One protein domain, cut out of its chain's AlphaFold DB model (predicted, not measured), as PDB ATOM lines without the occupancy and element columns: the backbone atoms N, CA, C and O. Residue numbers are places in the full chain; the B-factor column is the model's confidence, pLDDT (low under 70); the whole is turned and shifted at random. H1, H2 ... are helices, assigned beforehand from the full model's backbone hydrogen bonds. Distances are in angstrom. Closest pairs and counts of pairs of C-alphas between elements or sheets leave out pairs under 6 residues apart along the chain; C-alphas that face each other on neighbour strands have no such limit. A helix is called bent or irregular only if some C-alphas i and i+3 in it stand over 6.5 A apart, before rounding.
ATOM      1  N   VAL A 197     229.718 170.072 123.574       71.44
ATOM      2  CA  VAL A 197     229.095 170.024 124.908       71.44
ATOM      3  C   VAL A 197     229.096 171.398 125.593       71.44
ATOM      4  O   VAL A 197     228.111 171.755 126.234       71.44
ATOM      5  N   LEU A 198     230.163 172.184 125.433       84.81
ATOM      6  CA  LEU A 198     230.286 173.508 126.048       84.81
ATOM      7  C   LEU A 198     229.433 174.558 125.318       84.81
ATOM      8  O   LEU A 198     228.875 175.455 125.945       84.81
ATOM      9  N   ILE A 199     229.257 174.398 124.000       86.62
ATOM     10  CA  ILE A 199     228.339 175.225 123.202       86.62
ATOM     11  C   ILE A 199     226.917 175.073 123.741       86.62
ATOM     12  O   ILE A 199     226.262 176.069 124.037       86.62
ATOM     13  N   GLU A 200     226.450 173.839 123.939       88.06
ATOM     14  CA  GLU A 200     225.114 173.574 124.482       88.06
ATOM     15  C   GLU A 200     224.925 174.146 125.895       88.06
ATOM     16  O   GLU A 200     223.847 174.642 126.223       88.06
ATOM     17  N   GLU A 201     225.959 174.131 126.742       90.31
ATOM     18  CA  GLU A 201     225.907 174.776 128.059       90.31
ATOM     19  C   GLU A 201     225.628 176.282 127.933       90.31
ATOM     20  O   GLU A 201     224.719 176.798 128.588       90.31
ATOM     21  N   HIS A 202     226.349 176.986 127.060       90.19
ATOM     22  CA  HIS A 202     226.166 178.427 126.863       90.19
ATOM     23  C   HIS A 202     224.871 178.778 126.130       90.19
ATOM     24  O   HIS A 202     224.219 179.760 126.484       90.19
ATOM     25  N   VAL A 203     224.441 177.946 125.179       90.38
ATOM     26  CA  VAL A 203     223.110 178.043 124.566       90.38
ATOM     27  C   VAL A 203     222.040 177.985 125.655       90.38
ATOM     28  O   VAL A 203     221.144 178.828 125.693       90.38
ATOM     29  N   ASN A 204     222.159 177.040 126.592       90.44
ATOM     30  CA  ASN A 204     221.223 176.916 127.704       90.44
ATOM     31  C   ASN A 204     221.260 178.127 128.646       90.44
ATOM     32  O   ASN A 204     220.203 178.521 129.129       90.44
ATOM     33  N   LEU A 205     222.419 178.754 128.883       89.56
ATOM     34  CA  LEU A 205     222.489 179.986 129.685       89.56
ATOM     35  C   LEU A 205     221.657 181.130 129.086       89.56
ATOM     36  O   LEU A 205     221.092 181.926 129.833       89.56
ATOM     37  N   ILE A 206     221.561 181.202 127.756       87.50
ATOM     38  CA  ILE A 206     220.808 182.254 127.061       87.50
ATOM     39  C   ILE A 206     219.330 181.872 126.901       87.50
ATOM     40  O   ILE A 206     218.457 182.715 127.084       87.50
ATOM     41  N   VAL A 207     219.048 180.611 126.557       85.62
ATOM     42  CA  VAL A 207     217.722 180.160 126.095       85.62
ATOM     43  C   VAL A 207     216.863 179.543 127.193       85.62
ATOM     44  O   VAL A 207     215.640 179.675 127.156       85.62
ATOM     45  N   LYS A 208     217.464 178.801 128.130       81.00
ATOM     46  CA  LYS A 208     216.706 177.969 129.082       81.00
ATOM     47  C   LYS A 208     215.845 178.815 130.014       81.00
ATOM     48  O   LYS A 208     214.739 178.415 130.367       81.00
ATOM     49  N   ASP A 209     216.359 179.981 130.381       77.62
ATOM     50  CA  ASP A 209     215.626 180.988 131.124       77.62
ATOM     51  C   ASP A 209     215.077 182.022 130.138       77.62
ATOM     52  O   ASP A 209     215.828 182.554 129.323       77.62
ATOM     53  N   SER A 210     213.795 182.384 130.257       71.94
ATOM     54  CA  SER A 210     213.149 183.392 129.392       71.94
ATOM     55  C   SER A 210     213.856 184.754 129.383       71.94
ATOM     56  O   SER A 210     213.647 185.554 128.477       71.94
ATOM     57  N   ASN A 211     214.693 185.007 130.394       80.75
ATOM     58  CA  ASN A 211     215.432 186.245 130.600       80.75
ATOM     59  C   ASN A 211     216.953 185.980 130.677       80.75
ATOM     60  O   ASN A 211     217.665 186.702 131.371       80.75
ATOM     61  N   GLY A 212     217.473 184.929 130.030       87.88
ATOM     62  CA  GLY A 212     218.895 184.562 130.106       87.88
ATOM     63  C   GLY A 212     219.834 185.710 129.720       87.88
ATOM     64  O   GLY A 212     220.748 186.050 130.475       87.88
ATOM     65  N   ILE A 213     219.548 186.392 128.608       88.56
ATOM     66  CA  ILE A 213     220.349 187.539 128.146       88.56
ATOM     67  C   ILE A 213     220.269 188.750 129.091       88.56
ATOM     68  O   ILE A 213     221.261 189.447 129.297       88.56
ATOM     69  N   GLU A 214     219.121 188.956 129.742       91.00
ATOM     70  CA  GLU A 214     218.939 189.985 130.775       91.00
ATOM     71  C   GLU A 214     219.756 189.673 132.030       91.00
ATOM     72  O   GLU A 214     220.330 190.562 132.649       91.00
ATOM     73  N   LYS A 215     219.848 188.399 132.423       91.31
ATOM     74  CA  LYS A 215     220.695 188.006 133.555       91.31
ATOM     75  C   LYS A 215     222.164 188.274 133.254       91.31
ATOM     76  O   LYS A 215     222.875 188.762 134.129       91.31
ATOM     77  N   ILE A 216     222.604 187.990 132.028       90.88
ATOM     78  CA  ILE A 216     223.977 188.258 131.587       90.88
ATOM     79  C   ILE A 216     224.271 189.763 131.627       90.88
ATOM     80  O   ILE A 216     225.321 190.155 132.130       90.88
ATOM     81  N   SER A 217     223.331 190.621 131.209       89.88
ATOM     82  CA  SER A 217     223.530 192.079 131.231       89.88
ATOM     83  C   SER A 217     223.668 192.681 132.634       89.88
ATOM     84  O   SER A 217     224.153 193.798 132.769       89.88
ATOM     85  N   HIS A 218     223.258 191.965 133.681       89.62
ATOM     86  CA  HIS A 218     223.362 192.416 135.074       89.62
ATOM     87  C   HIS A 218     224.394 191.631 135.888       89.62
ATOM     88  O   HIS A 218     224.518 191.842 137.094       89.62
ATOM     89  N   ASN A 219     225.119 190.699 135.263       89.88
ATOM     90  CA  ASN A 219     226.021 189.802 135.966       89.88
ATOM     91  C   ASN A 219     227.366 189.710 135.249       89.88
ATOM     92  O   ASN A 219     227.522 189.005 134.254       89.88
ATOM     93  N   VAL A 220     228.354 190.382 135.835       87.44
ATOM     94  CA  VAL A 220     229.734 190.422 135.346       87.44
ATOM     95  C   VAL A 220     230.336 189.024 135.219       87.44
ATOM     96  O   VAL A 220     230.980 188.749 134.220       87.44
ATOM     97  N   ALA A 221     230.084 188.114 136.163       88.75
ATOM     98  CA  ALA A 221     230.654 186.767 136.113       88.75
ATOM     99  C   ALA A 221     230.059 185.924 134.973       88.75
ATOM    100  O   ALA A 221     230.771 185.150 134.338       88.75
ATOM    101  N   LEU A 222     228.760 186.075 134.684       90.56
ATOM    102  CA  LEU A 222     228.141 185.427 133.520       90.56
ATOM    103  C   LEU A 222     228.641 186.040 132.211       90.56
ATOM    104  O   LEU A 222     228.877 185.311 131.248       90.56
ATOM    105  N   PHE A 223     228.817 187.361 132.190       89.12
ATOM    106  CA  PHE A 223     229.380 188.076 131.055       89.12
ATOM    107  C   PHE A 223     230.821 187.640 130.770       89.12
ATOM    108  O   PHE A 223     231.134 187.269 129.645       89.12
ATOM    109  N   GLU A 224     231.679 187.616 131.789       85.06
ATOM    110  CA  GLU A 224     233.066 187.160 131.706       85.06
ATOM    111  C   GLU A 224     233.131 185.710 131.229       85.06
ATOM    112  O   GLU A 224     233.816 185.409 130.250       85.06
ATOM    113  N   LYS A 225     232.340 184.827 131.856       87.25
ATOM    114  CA  LYS A 225     232.261 183.421 131.466       87.25
ATOM    115  C   LYS A 225     231.915 183.278 129.988       87.25
ATOM    116  O   LYS A 225     232.585 182.520 129.313       87.25
ATOM    117  N   LEU A 226     230.909 183.990 129.481       86.12
ATOM    118  CA  LEU A 226     230.436 183.808 128.108       86.12
ATOM    119  C   LEU A 226     231.300 184.531 127.064       86.12
ATOM    120  O   LEU A 226     231.630 183.950 126.032       86.12
ATOM    121  N   PHE A 227     231.630 185.799 127.306       82.00
ATOM    122  CA  PHE A 227     232.220 186.683 126.301       82.00
ATOM    123  C   PHE A 227     233.734 186.824 126.407       82.00
ATOM    124  O   PHE A 227     234.345 187.229 125.425       82.00
ATOM    125  N   ILE A 228     234.347 186.507 127.550       77.69
ATOM    126  CA  ILE A 228     235.794 186.674 127.773       77.69
ATOM    127  C   ILE A 228     236.502 185.324 127.850       77.69
ATOM    128  O   ILE A 228     237.584 185.170 127.289       77.69
ATOM    129  N   GLY A 229     235.882 184.329 128.488       76.62
ATOM    130  CA  GLY A 229     236.475 183.007 128.696       76.62
ATOM    131  C   GLY A 229     236.745 182.201 127.420       76.62
ATOM    132  O   GLY A 229     237.521 181.248 127.467       76.62
ATOM    133  N   HIS A 230     236.143 182.587 126.289       77.44
ATOM    134  CA  HIS A 230     236.055 181.756 125.085       77.44
ATOM    135  C   HIS A 230     236.362 182.536 123.801       77.44
ATOM    136  O   HIS A 230     236.052 183.732 123.715       77.44
ATOM    137  N   PRO A 231     236.943 181.882 122.771       75.31
ATOM    138  CA  PRO A 231     237.225 182.508 121.487       75.31
ATOM    139  C   PRO A 231     235.943 182.997 120.810       75.31
ATOM    140  O   PRO A 231     234.848 182.481 121.025       75.31
ATOM    141  N   TRP A 232     236.076 183.981 119.926       75.31
ATOM    142  CA  TRP A 232     234.929 184.530 119.200       75.31
ATOM    143  C   TRP A 232     234.240 183.533 118.284       75.31
ATOM    144  O   TRP A 232     233.027 183.604 118.135       75.31
ATOM    145  N   SER A 233     234.986 182.578 117.727       76.31
ATOM    146  CA  SER A 233     234.405 181.469 116.969       76.31
ATOM    147  C   SER A 233     233.396 180.685 117.807       76.31
ATOM    148  O   SER A 233     232.323 180.357 117.316       76.31
ATOM    149  N   HIS A 234     233.700 180.446 119.084       81.69
ATOM    150  CA  HIS A 234     232.782 179.780 120.004       81.69
ATOM    151  C   HIS A 234     231.534 180.618 120.263       81.69
ATOM    152  O   HIS A 234     230.421 180.114 120.160       81.69
ATOM    153  N   ILE A 235     231.701 181.911 120.550       82.19
ATOM    154  CA  ILE A 235     230.574 182.827 120.785       82.19
ATOM    155  C   ILE A 235     229.677 182.899 119.543       82.19
ATOM    156  O   ILE A 235     228.459 182.788 119.666       82.19
ATOM    157  N   ALA A 236     230.266 183.019 118.350       79.25
ATOM    158  CA  ALA A 236     229.539 183.004 117.085       79.25
ATOM    159  C   ALA A 236     228.740 181.704 116.927       79.25
ATOM    160  O   ALA A 236     227.526 181.763 116.750       79.25
ATOM    161  N   MET A 237     229.377 180.544 117.135       81.56
ATOM    162  CA  MET A 237     228.708 179.241 117.090       81.56
ATOM    163  C   MET A 237     227.568 179.113 118.105       81.56
ATOM    164  O   MET A 237     226.531 178.537 117.779       81.56
ATOM    165  N   VAL A 238     227.724 179.635 119.327       86.75
ATOM    166  CA  VAL A 238     226.658 179.646 120.342       86.75
ATOM    167  C   VAL A 238     225.457 180.432 119.831       86.75
ATOM    168  O   VAL A 238     224.338 179.916 119.852       86.75
ATOM    169  N   ILE A 239     225.670 181.653 119.338       83.00
ATOM    170  CA  ILE A 239     224.573 182.493 118.853       83.00
ATOM    171  C   ILE A 239     223.957 181.878 117.582       83.00
ATOM    172  O   ILE A 239     222.739 181.821 117.474       83.00
ATOM    173  N   ASP A 240     224.757 181.358 116.646       82.50
ATOM    174  CA  ASP A 240     224.273 180.654 115.444       82.50
ATOM    175  C   ASP A 240     223.447 179.417 115.793       82.50
ATOM    176  O   ASP A 240     222.417 179.157 115.176       82.50
ATOM    177  N   THR A 241     223.853 178.666 116.818       87.06
ATOM    178  CA  THR A 241     223.103 177.500 117.300       87.06
ATOM    179  C   THR A 241     221.757 177.914 117.889       87.06
ATOM    180  O   THR A 241     220.755 177.228 117.677       87.06
ATOM    181  N   ILE A 242     221.704 179.028 118.622       86.62
ATOM    182  CA  ILE A 242     220.449 179.582 119.152       86.62
ATOM    183  C   ILE A 242     219.535 179.999 118.005       86.62
ATOM    184  O   ILE A 242     218.365 179.613 117.973       86.62
ATOM    185  N   ASP A 243     220.080 180.752 117.057       83.75
ATOM    186  CA  ASP A 243     219.354 181.238 115.896       83.75
ATOM    187  C   ASP A 243     218.852 180.071 115.032       83.75
ATOM    188  O   ASP A 243     217.689 180.060 114.659       83.75
ATOM    189  N   ALA A 244     219.640 179.017 114.814       84.25
ATOM    190  CA  ALA A 244     219.195 177.827 114.085       84.25
ATOM    191  C   ALA A 244     218.084 177.043 114.812       84.25
ATOM    192  O   ALA A 244     217.220 176.449 114.165       84.25
ATOM    193  N   LYS A 245     218.098 177.013 116.154       83.94
ATOM    194  CA  LYS A 245     217.106 176.279 116.963       83.94
ATOM    195  C   LYS A 245     215.796 177.042 117.158       83.94
ATOM    196  O   LYS A 245     214.750 176.409 117.278       83.94
ATOM    197  N   LEU A 246     215.855 178.370 117.260       78.19
ATOM    198  CA  LEU A 246     214.738 179.210 117.721       78.19
ATOM    199  C   LEU A 246     214.418 180.379 116.786       78.19
ATOM    200  O   LEU A 246     213.321 180.933 116.848       78.19
ATOM    201  N   GLY A 247     215.367 180.780 115.946       62.50
ATOM    202  CA  GLY A 247     215.260 181.918 115.048       62.50
ATOM    203  C   GLY A 247     214.875 181.485 113.640       62.50
ATOM    204  O   GLY A 247     215.697 181.006 112.871       62.50
ATOM    205  N   GLY A 248     213.634 181.745 113.232       63.78
ATOM    206  CA  GLY A 248     213.266 181.593 111.819       63.78
ATOM    207  C   GLY A 248     214.056 182.529 110.887       63.78
ATOM    208  O   GLY A 248     214.266 182.201 109.727       63.78
ATOM    209  N   ASN A 249     214.498 183.689 111.392       66.25
ATOM    210  CA  ASN A 249     215.157 184.749 110.622       66.25
ATOM    211  C   ASN A 249     216.648 184.947 110.946       66.25
ATOM    212  O   ASN A 249     217.238 185.867 110.396       66.25
ATOM    213  N   GLY A 250     217.249 184.152 111.836       70.69
ATOM    214  CA  GLY A 250     218.668 184.305 112.184       70.69
ATOM    215  C   GLY A 250     219.011 185.445 113.159       70.69
ATOM    216  O   GLY A 250     220.186 185.720 113.356       70.69
ATOM    217  N   HIS A 251     218.015 186.119 113.752       76.69
ATOM    218  CA  HIS A 251     218.221 187.298 114.613       76.69
ATOM    219  C   HIS A 251     217.537 187.162 115.979       76.69
ATOM    220  O   HIS A 251     217.070 188.151 116.555       76.69
ATOM    221  N   PHE A 252     217.410 185.947 116.511       83.31
ATOM    222  CA  PHE A 252     216.664 185.711 117.744       83.31
ATOM    223  C   PHE A 252     217.324 186.414 118.935       83.31
ATOM    224  O   PHE A 252     216.654 187.147 119.664       83.31
ATOM    225  N   VAL A 253     218.641 186.256 119.097       83.31
ATOM    226  CA  VAL A 253     219.385 186.891 120.201       83.31
ATOM    227  C   VAL A 253     219.388 188.417 120.070       83.31
ATOM    228  O   VAL A 253     219.131 189.114 121.051       83.31
ATOM    229  N   GLU A 254     219.586 188.951 118.862       84.25
ATOM    230  CA  GLU A 254     219.514 190.398 118.600       84.25
ATOM    231  C   GLU A 254     218.128 190.964 118.946       84.25
ATOM    232  O   GLU A 254     218.022 191.981 119.635       84.25
ATOM    233  N   THR A 255     217.062 190.264 118.554       85.12
ATOM    234  CA  THR A 255     215.679 190.640 118.879       85.12
ATOM    235  C   THR A 255     215.464 190.675 120.393       85.12
ATOM    236  O   THR A 255     214.901 191.643 120.910       85.12
ATOM    237  N   GLN A 256     215.952 189.670 121.131       86.06
ATOM    238  CA  GLN A 256     215.852 189.677 122.591       86.06
ATOM    239  C   GLN A 256     216.578 190.869 123.221       86.06
ATOM    240  O   GLN A 256     216.041 191.485 124.138       86.06
ATOM    241  N   ILE A 257     217.764 191.235 122.729       88.69
ATOM    242  CA  ILE A 257     218.520 192.374 123.267       88.69
ATOM    243  C   ILE A 257     217.790 193.696 122.986       88.69
ATOM    244  O   ILE A 257     217.628 194.519 123.889       88.69
ATOM    245  N   ILE A 258     217.318 193.904 121.752       87.44
ATOM    246  CA  ILE A 258     216.675 195.160 121.331       87.44
ATOM    247  C   ILE A 258     215.402 195.415 122.141       87.44
ATOM    248  O   ILE A 258     215.243 196.494 122.726       87.44
ATOM    249  N   TYR A 259     214.513 194.422 122.208       88.56
ATOM    250  CA  TYR A 259     213.176 194.593 122.778       88.56
ATOM    251  C   TYR A 259     213.101 194.371 124.294       88.56
ATOM    252  O   TYR A 259     212.064 194.663 124.889       88.56
ATOM    253  N   ASN A 260     214.176 193.922 124.954       87.44
ATOM    254  CA  ASN A 260     214.174 193.787 126.409       87.44
ATOM    255  C   ASN A 260     214.332 195.157 127.095       87.44
ATOM    256  O   ASN A 260     215.397 195.770 127.052       87.44
ATOM    257  N   GLY A 261     213.269 195.653 127.731       88.31
ATOM    258  CA  GLY A 261     213.261 196.946 128.429       88.31
ATOM    259  C   GLY A 261     214.102 197.008 129.709       88.31
ATOM    260  O   GLY A 261     214.396 198.106 130.170       88.31
ATOM    261  N   ASN A 262     214.512 195.862 130.259       90.38
ATOM    262  CA  ASN A 262     215.290 195.779 131.497       90.38
ATOM    263  C   ASN A 262     216.801 195.877 131.255       90.38
ATOM    264  O   ASN A 262     217.550 196.052 132.208       90.38
ATOM    265  N   ILE A 263     217.267 195.759 130.007       90.88
ATOM    266  CA  ILE A 263     218.691 195.890 129.676       90.88
ATOM    267  C   ILE A 263     219.026 197.378 129.476       90.88
ATOM    268  O   ILE A 263     218.409 198.022 128.619       90.88
ATOM    269  N   PRO A 264     220.012 197.930 130.206       89.50
ATOM    270  CA  PRO A 264     220.506 199.288 129.985       89.50
ATOM    271  C   PRO A 264     220.966 199.521 128.536       89.50
ATOM    272  O   PRO A 264     221.504 198.626 127.884       89.50
ATOM    273  N   ASN A 265     220.718 200.716 127.992       88.06
ATOM    274  CA  ASN A 265     220.906 200.994 126.562       88.06
ATOM    275  C   ASN A 265     222.378 200.923 126.111       88.06
ATOM    276  O   ASN A 265     222.669 200.474 125.005       88.06
ATOM    277  N   ASP A 266     223.302 201.347 126.962       83.81
ATOM    278  CA  ASP A 266     224.752 201.179 126.830       83.81
ATOM    279  C   ASP A 266     225.154 199.696 126.731       83.81
ATOM    280  O   ASP A 266     225.830 199.300 125.778       83.81
ATOM    281  N   ILE A 267     224.643 198.849 127.629       87.56
ATOM    282  CA  ILE A 267     224.886 197.400 127.610       87.56
ATOM    283  C   ILE A 267     224.234 196.750 126.383       87.56
ATOM    284  O   ILE A 267     224.845 195.879 125.765       87.56
ATOM    285  N   LYS A 268     223.049 197.203 125.948       89.50
ATOM    286  CA  LYS A 268     222.466 196.766 124.665       89.50
ATOM    287  C   LYS A 268     223.409 197.055 123.510       89.50
ATOM    288  O   LYS A 268     223.681 196.159 122.722       89.50
ATOM    289  N   ASN A 269     223.917 198.283 123.408       85.00
ATOM    290  CA  ASN A 269     224.829 198.659 122.327       85.00
ATOM    291  C   ASN A 269     226.111 197.817 122.371       85.00
ATOM    292  O   ASN A 269     226.574 197.382 121.319       85.00
ATOM    293  N   MET A 270     226.639 197.519 123.562       83.69
ATOM    294  CA  MET A 270     227.783 196.621 123.734       83.69
ATOM    295  C   MET A 270     227.468 195.212 123.225       83.69
ATOM    296  O   MET A 270     228.146 194.727 122.324       83.69
ATOM    297  N   LEU A 271     226.420 194.571 123.748       86.69
ATOM    298  CA  LEU A 271     226.034 193.207 123.373       86.69
ATOM    299  C   LEU A 271     225.681 193.092 121.886       86.69
ATOM    300  O   LEU A 271     226.010 192.096 121.251       86.69
ATOM    301  N   LEU A 272     225.044 194.117 121.316       83.31
ATOM    302  CA  LEU A 272     224.759 194.183 119.886       83.31
ATOM    303  C   LEU A 272     226.029 194.353 119.059       83.31
ATOM    304  O   LEU A 272     226.112 193.759 117.997       83.31
ATOM    305  N   THR A 273     227.016 195.119 119.521       79.38
ATOM    306  CA  THR A 273     228.301 195.254 118.814       79.38
ATOM    307  C   THR A 273     229.038 193.915 118.805       79.38
ATOM    308  O   THR A 273     229.430 193.440 117.748       79.38
ATOM    309  N   ILE A 274     229.096 193.250 119.960       78.06
ATOM    310  CA  ILE A 274     229.631 191.891 120.135       78.06
ATOM    311  C   ILE A 274     228.909 190.877 119.230       78.06
ATOM    312  O   ILE A 274     229.548 190.026 118.619       78.06
ATOM    313  N   GLY A 275     227.575 190.937 119.162       70.25
ATOM    314  CA  GLY A 275     226.753 189.990 118.405       70.25
ATOM    315  C   GLY A 275     226.682 190.268 116.900       70.25
ATOM    316  O   GLY A 275     226.543 189.329 116.123       70.25
ATOM    317  N   ARG A 276     226.779 191.532 116.471       65.56
ATOM    318  CA  ARG A 276     226.800 191.931 115.050       65.56
ATOM    319  C   ARG A 276     228.127 191.635 114.377       65.56
ATOM    320  O   ARG A 276     228.132 191.386 113.176       65.56
ATOM    321  N   ASP A 277     229.207 191.551 115.149       58.25
ATOM    322  CA  ASP A 277     230.511 191.071 114.673       58.25
ATOM    323  C   ASP A 277     230.516 189.578 114.275       58.25
ATOM    324  O   ASP A 277     231.546 189.012 113.918       58.25
ATOM    325  N   LYS A 278     229.335 188.951 114.214       49.62
ATOM    326  CA  LYS A 278     229.050 187.746 113.426       49.62
ATOM    327  C   LYS A 278     229.430 187.820 111.932       49.62
ATOM    328  O   LYS A 278     229.263 186.817 111.249       49.62
TER     329      LYS A 278
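Overview. This is residues 197 to 278 of the 282 residues of the protein "BMA-NEX-4" of Brugia malayi (UniProt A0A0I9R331). This is a compact ball of six helices, in which H5 and H6 form a helical hairpin and the longest helix, H4, crosses its open end. H1 packs on H4 at a steep angle, and the short helices H2 and H3 turn a corner between H1 and H4. The printed part has 82 residues, with six named helices in the order H1 to H6 and no named strand; its class is all helix, and the helix packing is mostly crossed. The radius of gyration of the C-alphas is 11.5 A, and the rounded outline spans 30 by 29 by 24 A.

Along the chain. Find C-alpha 197 at (229.095, 170.024, 124.908); from there H1, residues 197 to 207, runs 15.3 A. Next come H2, residues 212 to 217, 8.9 A long, and H3, residues 220 to 228, 10.4 A long. H3 is neither bent nor irregular, but only just: C-alphas 225 and 228 are 6.1 A apart. Look for C-alpha 232 at (234.929, 184.530, 119.200), where H4, residues 232 to 246, begins its 20.9 A. H5 holds residues 252 to 259 and is 10.8 A long. H6, residues 265 to 278, runs 20.4 A and ends with C-alpha 278 at (229.050, 187.746, 113.426).

Arrangement. Start at H1, which touches H4 at a steep tilt of 59 degrees, the same way; their closest C-alphas, of Ile 199 and Val 238, are 5.5 A apart. H1 and H2 touch only at the corner, with C-alphas 206 and 212 closest at 4.3 A. H2 and H3 also touch only at the corner, with C-alphas 216 and 222 closest at 5.4 A. H3 is close to H4 but not clearly touching; the closest C-alphas, 227 and 235, are 6.9 A apart. H4 touches H5 about perpendicular, at 87 degrees, with C-alphas 243 and 252 closest at 5.5 A. H5 and H6 form a hairpin at a shallow tilt of 22 degrees, opposite ways, with C-alphas 257 and 268 closest at 6.1 A. Residues 275 to 278 of H6 only just touch residues 236 to 239 of H4, with 3 pairs of C-alphas within 8 A; the closest, 236 and 278, are 6.0 A apart. H2 and H4 are apart. In H1, H2, H3, H4 and H5 every O i to N i+4 pair is within hydrogen-bond range; in H6, 9 of 10 are.

Size, cuts and confidence. The C-alphas of Val 197 and Asn 265 are the two farthest apart, at 32.1 A. The printed part has no cut, and its five links between helices are tight. Look at the B-factor column for a mean pLDDT of the printed part of 82.7; the model is under 70 at residues 247 to 249 and 276 to 278.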